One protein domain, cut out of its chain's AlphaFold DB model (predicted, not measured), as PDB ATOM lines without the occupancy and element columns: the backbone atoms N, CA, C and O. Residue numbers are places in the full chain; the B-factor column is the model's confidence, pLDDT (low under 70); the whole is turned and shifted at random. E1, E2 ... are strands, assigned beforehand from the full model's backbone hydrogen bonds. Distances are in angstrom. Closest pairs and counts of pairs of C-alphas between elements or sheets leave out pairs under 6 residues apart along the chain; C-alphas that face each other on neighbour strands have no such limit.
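AT A GLANCE: This is residues 6 to 10 and 29 to 74 of the 185 residues of the protein "DD1A protein-like" of Oryza sativa subsp. japonica (UniProt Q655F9). What is the shape? There is little regular structure: one strongly twisted sheet, E1 - E2 - E3, a meander with each strand the antiparallel neighbour of the one before. Residues 7 to 8 pair along E3, and residues 63 to 74, with no named element, follow E3. How much is strand? Of 51 printed residues, 20 are in three named strands, with no named helix: all strand, loose, radius of gyration of the C-alphas 12.5 A, spans 42 by 24 by 16 A.

HOW THE PARTS SIT: How do E1, residues 33 to 39, and E2, residues 46 to 52, stand? This hairpin is antiparallel at 167 degrees, with N 36 and O 49 at 3.0 A. And E3, residues 57 to 62? It forms an antiparallel hairpin with E2 at 145 degrees, with N 48 and O 60 at 2.9 A.

IN THESE COORDINATES: Where does E1 begin? C-alpha 33 is at (10.419, 14.445, 53.028); E1 is 20.2 A long, E2 20.0 A. Where does E3 end? C-alpha 62 is at (11.942, 19.628, 34.267), after 15.2 A.

THE WHOLE: Is anything cut? Residues 11 to 28 are not printed; C-alphas 10 and 29 are 30.6 A apart. Is confidence low? No printed residue is under 70.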
ATOM      1  N   PHE A   6      13.848  14.525  33.222       90.44
ATOM      2  CA  PHE A   6      14.347  15.304  34.346       90.44
ATOM      3  C   PHE A   6      15.852  15.530  34.169       90.44
ATOM      4  O   PHE A   6      16.590  14.574  33.933       90.44
ATOM      5  N   GLN A   7      16.306  16.774  34.297       93.19
ATOM      6  CA  GLN A   7      17.723  17.126  34.274       93.19
ATOM      7  C   GLN A   7      18.221  17.295  35.705       93.19
ATOM      8  O   GLN A   7      17.770  18.195  36.414       93.19
ATOM      9  N   LEU A   8      19.146  16.431  36.113       94.38
ATOM     10  CA  LEU A   8      19.735  16.443  37.447       94.38
ATOM     11  C   LEU A   8      20.625  17.679  37.645       94.38
ATOM     12  O   LEU A   8      21.377  18.057  36.742       94.38
ATOM     13  N   GLU A   9      20.556  18.287  38.825       95.75
ATOM     14  CA  GLU A   9      21.468  19.362  39.211       95.75
ATOM     15  C   GLU A   9      22.860  18.804  39.541       95.75
ATOM     16  O   GLU A   9      23.005  17.674  40.018       95.75
ATOM     17  N   SER A  10      23.912  19.584  39.277       93.88
ATOM     18  CA  SER A  10      25.277  19.125  39.544       93.88
ATOM     19  C   SER A  10      25.485  18.910  41.044       93.88
ATOM     20  O   SER A  10      25.273  19.817  41.843       93.88
ATOM     21  N   ALA A  29      11.284   6.752  65.405       85.81
ATOM     22  CA  ALA A  29      11.772   7.837  64.562       85.81
ATOM     23  C   ALA A  29      10.857   8.032  63.344       85.81
ATOM     24  O   ALA A  29      10.543   7.080  62.619       85.81
ATOM     25  N   ARG A  30      10.442   9.282  63.135       86.56
ATOM     26  CA  ARG A  30       9.675   9.721  61.973       86.56
ATOM     27  C   ARG A  30      10.630  10.333  60.962       86.56
ATOM     28  O   ARG A  30      11.488  11.125  61.337       86.56
ATOM     29  N   GLN A  31      10.471   9.931  59.712       90.31
ATOM     30  CA  GLN A  31      11.213  10.453  58.577       90.31
ATOM     31  C   GLN A  31      10.328  11.451  57.833       90.31
ATOM     32  O   GLN A  31       9.137  11.196  57.632       90.31
ATOM     33  N   TYR A  32      10.917  12.566  57.421       90.44
ATOM     34  CA  TYR A  32      10.234  13.654  56.738       90.44
ATOM     35  C   TYR A  32      10.866  13.885  55.373       90.44
ATOM     36  O   TYR A  32      12.085  13.961  55.245       90.44
ATOM     37  N   MET A  33      10.015  14.022  54.362       90.06
ATOM     38  CA  MET A  33      10.419  14.445  53.028       90.06
ATOM     39  C   MET A  33       9.771  15.783  52.722       90.06
ATOM     40  O   MET A  33       8.555  15.921  52.836       90.06
ATOM     41  N   ALA A  34      10.588  16.745  52.315       91.06
ATOM     42  CA  ALA A  34      10.129  18.016  51.791       91.06
ATOM     43  C   ALA A  34      10.293  18.004  50.271       91.06
ATOM     44  O   ALA A  34      11.368  17.690  49.766       91.06
ATOM     45  N   LEU A  35       9.230  18.359  49.551       89.56
ATOM     46  CA  LEU A  35       9.242  18.537  48.103       89.56
ATOM     47  C   LEU A  35       8.737  19.945  47.799       89.56
ATOM     48  O   LEU A  35       7.648  20.314  48.238       89.56
ATOM     49  N   LYS A  36       9.513  20.724  47.045       89.56
ATOM     50  CA  LYS A  36       9.056  22.002  46.487       89.56
ATOM     51  C   LYS A  36       9.252  21.973  44.983       89.56
ATOM     52  O   LYS A  36      10.289  21.531  44.498       89.56
ATOM     53  N   VAL A  37       8.249  22.445  44.257       88.81
ATOM     54  CA  VAL A  37       8.304  22.571  42.803       88.81
ATOM     55  C   VAL A  37       7.855  23.975  42.452       88.81
ATOM     56  O   VAL A  37       6.746  24.367  42.810       88.81
ATOM     57  N   PHE A  38       8.707  24.735  41.775       86.88
ATOM     58  CA  PHE A  38       8.356  26.074  41.317       86.88
ATOM     59  C   PHE A  38       8.856  26.316  39.907       86.88
ATOM     60  O   PHE A  38       9.834  25.724  39.453       86.88
ATOM     61  N   LYS A  39       8.145  27.185  39.200       87.19
ATOM     62  CA  LYS A  39       8.504  27.578  37.850       87.19
ATOM     63  C   LYS A  39       9.514  28.712  37.924       87.19
ATOM     64  O   LYS A  39       9.208  29.764  38.477       87.19
ATOM     65  N   ASP A  40      10.701  28.500  37.375       89.50
ATOM     66  CA  ASP A  40      11.690  29.558  37.244       89.50
ATOM     67  C   ASP A  40      11.237  30.555  36.170       89.50
ATOM     68  O   ASP A  40      10.933  30.172  35.039       89.50
ATOM     69  N   SER A  41      11.180  31.840  36.512       86.56
ATOM     70  CA  SER A  41      10.731  32.882  35.586       86.56
ATOM     71  C   SER A  41      11.742  33.159  34.473       86.56
ATOM     72  O   SER A  41      11.350  33.633  33.409       86.56
ATOM     73  N   ALA A  42      13.032  32.883  34.706       89.88
ATOM     74  CA  ALA A  42      14.091  33.177  33.744       89.88
ATOM     75  C   ALA A  42      14.146  32.142  32.609       89.88
ATOM     76  O   ALA A  42      14.098  32.503  31.433       89.88
ATOM     77  N   SER A  43      14.218  30.855  32.948       91.50
ATOM     78  CA  SER A  43      14.243  29.746  31.982       91.50
ATOM     79  C   SER A  43      12.843  29.284  31.563       91.50
ATOM     80  O   SER A  43      12.633  28.806  30.445       91.50
ATOM     81  N   GLY A  44      11.858  29.432  32.450       89.75
ATOM     82  CA  GLY A  44      10.547  28.807  32.324       89.75
ATOM     83  C   GLY A  44      10.533  27.323  32.700       89.75
ATOM     84  O   GLY A  44       9.480  26.691  32.554       89.75
ATOM     85  N   ASP A  45      11.649  26.764  33.163       92.25
ATOM     86  CA  ASP A  45      11.735  25.385  33.633       92.25
ATOM     87  C   ASP A  45      11.051  25.232  34.996       92.25
ATOM     88  O   ASP A  45      10.848  26.199  35.733       92.25
ATOM     89  N   TRP A  46      10.675  24.006  35.347       90.94
ATOM     90  CA  TRP A  46      10.200  23.697  36.694       90.94
ATOM     91  C   TRP A  46      11.358  23.169  37.522       90.94
ATOM     92  O   TRP A  46      11.861  22.080  37.250       90.94
ATOM     93  N   LEU A  47      11.769  23.928  38.531       92.31
ATOM     94  CA  LEU A  47      12.803  23.522  39.467       92.31
ATOM     95  C   LEU A  47      12.202  22.620  40.540       92.31
ATOM     96  O   LEU A  47      11.118  22.895  41.062       92.31
ATOM     97  N   VAL A  48      12.913  21.546  40.865       92.69
ATOM     98  CA  VAL A  48      12.500  20.554  41.855       92.69
ATOM     99  C   VAL A  48      13.503  20.561  42.993       92.69
ATOM    100  O   VAL A  48      14.697  20.346  42.789       92.69
ATOM    101  N   TYR A  49      12.992  20.791  44.196       92.94
ATOM    102  CA  TYR A  49      13.766  20.789  45.424       92.94
ATOM    103  C   TYR A  49      13.317  19.642  46.307       92.94
ATOM    104  O   TYR A  49      12.114  19.427  46.485       92.94
ATOM    105  N   TYR A  50      14.279  18.952  46.900       92.75
ATOM    106  CA  TYR A  50      14.032  17.815  47.767       92.75
ATOM    107  C   TYR A  50      14.886  17.902  49.029       92.75
ATOM    108  O   TYR A  50      16.049  18.288  48.973       92.75
ATOM    109  N   GLY A  51      14.302  17.524  50.164       92.19
ATOM    110  CA  GLY A  51      15.000  17.400  51.441       92.19
ATOM    111  C   GLY A  51      14.539  16.159  52.189       92.19
ATOM    112  O   GLY A  51      13.345  15.850  52.204       92.19
ATOM    113  N   PHE A  52      15.477  15.457  52.825       92.25
ATOM    114  CA  PHE A  52      15.199  14.289  53.660       92.25
ATOM    115  C   PHE A  52      15.650  14.570  55.093       92.25
ATOM    116  O   PHE A  52      16.841  14.568  55.391       92.25
ATOM    117  N   ASN A  53      14.688  14.834  55.981       92.50
ATOM    118  CA  ASN A  53      14.913  15.363  57.336       92.50
ATOM    119  C   ASN A  53      15.777  16.635  57.384       92.50
ATOM    120  O   ASN A  53      16.433  16.909  58.388       92.50
ATOM    121  N   SER A  54      15.778  17.400  56.300       92.06
ATOM    122  CA  SER A  54      16.529  18.636  56.125       92.06
ATOM    123  C   SER A  54      15.701  19.621  55.308       92.06
ATOM    124  O   SER A  54      14.685  19.247  54.707       92.06
ATOM    125  N   ASP A  55      16.159  20.867  55.250       92.88
ATOM    126  CA  ASP A  55      15.625  21.817  54.283       92.88
ATOM    127  C   ASP A  55      15.850  21.303  52.850       92.88
ATOM    128  O   ASP A  55      16.858  20.638  52.584       92.88
ATOM    129  N   PRO A  56      14.896  21.540  51.933       92.56
ATOM    130  CA  PRO A  56      14.990  21.017  50.584       92.56
ATOM    131  C   PRO A  56      15.964  21.835  49.732       92.56
ATOM    132  O   PRO A  56      15.872  23.064  49.675       92.56
ATOM    133  N   GLU A  57      16.842  21.137  49.019       95.25
ATOM    134  CA  GLU A  57      17.848  21.698  48.112       95.25
ATOM    135  C   GLU A  57      17.480  21.409  46.655       95.25
ATOM    136  O   GLU A  57      16.710  20.487  46.377       95.25
ATOM    137  N   LEU A  58      18.003  22.205  45.716       95.12
ATOM    138  CA  LEU A  58      17.747  22.017  44.288       95.12
ATOM    139  C   LEU A  58      18.349  20.683  43.839       95.12
ATOM    140  O   LEU A  58      19.564  20.521  43.847       95.12
ATOM    141  N   ILE A  59      17.501  19.752  43.402       95.69
ATOM    142  CA  ILE A  59      17.954  18.461  42.869       95.69
ATOM    143  C   ILE A  59      17.922  18.415  41.345       95.69
ATOM    144  O   ILE A  59      18.530  17.539  40.743       95.69
ATOM    145  N   GLY A  60      17.232  19.346  40.692       95.31
ATOM    146  CA  GLY A  60      17.209  19.422  39.237       95.31
ATOM    147  C   GLY A  60      15.989  20.141  38.696       95.31
ATOM    148  O   GLY A  60      15.295  20.869  39.408       95.31
ATOM    149  N   ARG A  61      15.732  19.938  37.405       93.38
ATOM    150  CA  ARG A  61      14.697  20.656  36.660       93.38
ATOM    151  C   ARG A  61      13.983  19.784  35.639       93.38
ATOM    152  O   ARG A  61      14.566  18.885  35.037       93.38
ATOM    153  N   LEU A  62      12.716  20.103  35.407       91.81
ATOM    154  CA  LEU A  62      11.942  19.628  34.267       91.81
ATOM    155  C   LEU A  62      11.904  20.756  33.225       91.81
ATOM    156  O   LEU A  62      11.309  21.805  33.506       91.81
ATOM    157  N   PRO A  63      12.523  20.573  32.045       92.00
ATOM    158  CA  PRO A  63      12.601  21.625  31.042       92.00
ATOM    159  C   PRO A  63      11.223  22.117  30.595       92.00
ATOM    160  O   PRO A  63      10.300  21.334  30.383       92.00
ATOM    161  N   LYS A  64      11.074  23.415  30.341       90.38
ATOM    162  CA  LYS A  64       9.851  23.979  29.754       90.38
ATOM    163  C   LYS A  64       9.456  23.256  28.465       90.38
ATOM    164  O   LYS A  64       8.274  23.049  28.212       90.38
ATOM    165  N   SER A  65      10.452  22.888  27.658       89.12
ATOM    166  CA  SER A  65      10.288  22.302  26.324       89.12
ATOM    167  C   SER A  65       9.600  20.939  26.317       89.12
ATOM    168  O   SER A  65       9.045  20.559  25.288       89.12
ATOM    169  N   ILE A  66       9.596  20.216  27.444       87.81
ATOM    170  CA  ILE A  66       8.894  18.929  27.557       87.81
ATOM    171  C   ILE A  66       7.412  19.091  27.897       87.81
ATOM    172  O   ILE A  66       6.674  18.109  27.943       87.81
ATOM    173  N   PHE A  67       6.962  20.329  28.110       83.38
ATOM    174  CA  PHE A  67       5.589  20.646  28.451       83.38
ATOM    175  C   PHE A  67       4.916  21.498  27.381       83.38
ATOM    176  O   PHE A  67       5.510  22.394  26.791       83.38
ATOM    177  N   SER A  68       3.620  21.261  27.183       78.31
ATOM    178  CA  SER A  68       2.743  22.157  26.433       78.31
ATOM    179  C   SER A  68       2.078  23.154  27.383       78.31
ATOM    180  O   SER A  68       2.440  24.321  27.414       78.31
ATOM    181  N   GLY A  69       1.147  22.703  28.226       76.31
ATOM    182  CA  GLY A  69       0.423  23.592  29.137       76.31
ATOM    183  C   GLY A  69       1.223  24.016  30.368       76.31
ATOM    184  O   GLY A  69       1.247  25.200  30.705       76.31
ATOM    185  N   LEU A  70       1.963  23.086  30.988       78.56
ATOM    186  CA  LEU A  70       2.842  23.410  32.122       78.56
ATOM    187  C   LEU A  70       4.016  24.309  31.715       78.56
ATOM    188  O   LEU A  70       4.669  24.904  32.572       78.56
ATOM    189  N   ALA A  71       4.261  24.492  30.415       80.56
ATOM    190  CA  ALA A  71       5.190  25.513  29.950       80.56
ATOM    191  C   ALA A  71       4.743  26.931  30.338       80.56
ATOM    192  O   ALA A  71       5.601  27.807  30.444       80.56
ATOM    193  N   TYR A  72       3.447  27.142  30.594       77.00
ATOM    194  CA  TYR A  72       2.863  28.430  30.962       77.00
ATOM    195  C   TYR A  72       2.507  28.486  32.447       77.00
ATOM    196  O   TYR A  72       3.090  29.280  33.175       77.00
ATOM    197  N   LYS A  73       1.587  27.628  32.907       73.12
ATOM    198  CA  LYS A  73       1.132  27.589  34.304       73.12
ATOM    199  C   LYS A  73       0.649  26.199  34.706       73.12
ATOM    200  O   LYS A  73       0.191  25.431  33.861       73.12
ATOM    201  N   ALA A  74       0.694  25.901  36.001       71.12
ATOM    202  CA  ALA A  74      -0.050  24.775  36.552       71.12
ATOM    203  C   ALA A  74      -1.545  25.128  36.610       71.12
ATOM    204  O   ALA A  74      -1.906  26.235  37.009       71.12
TER     205      ALA A  74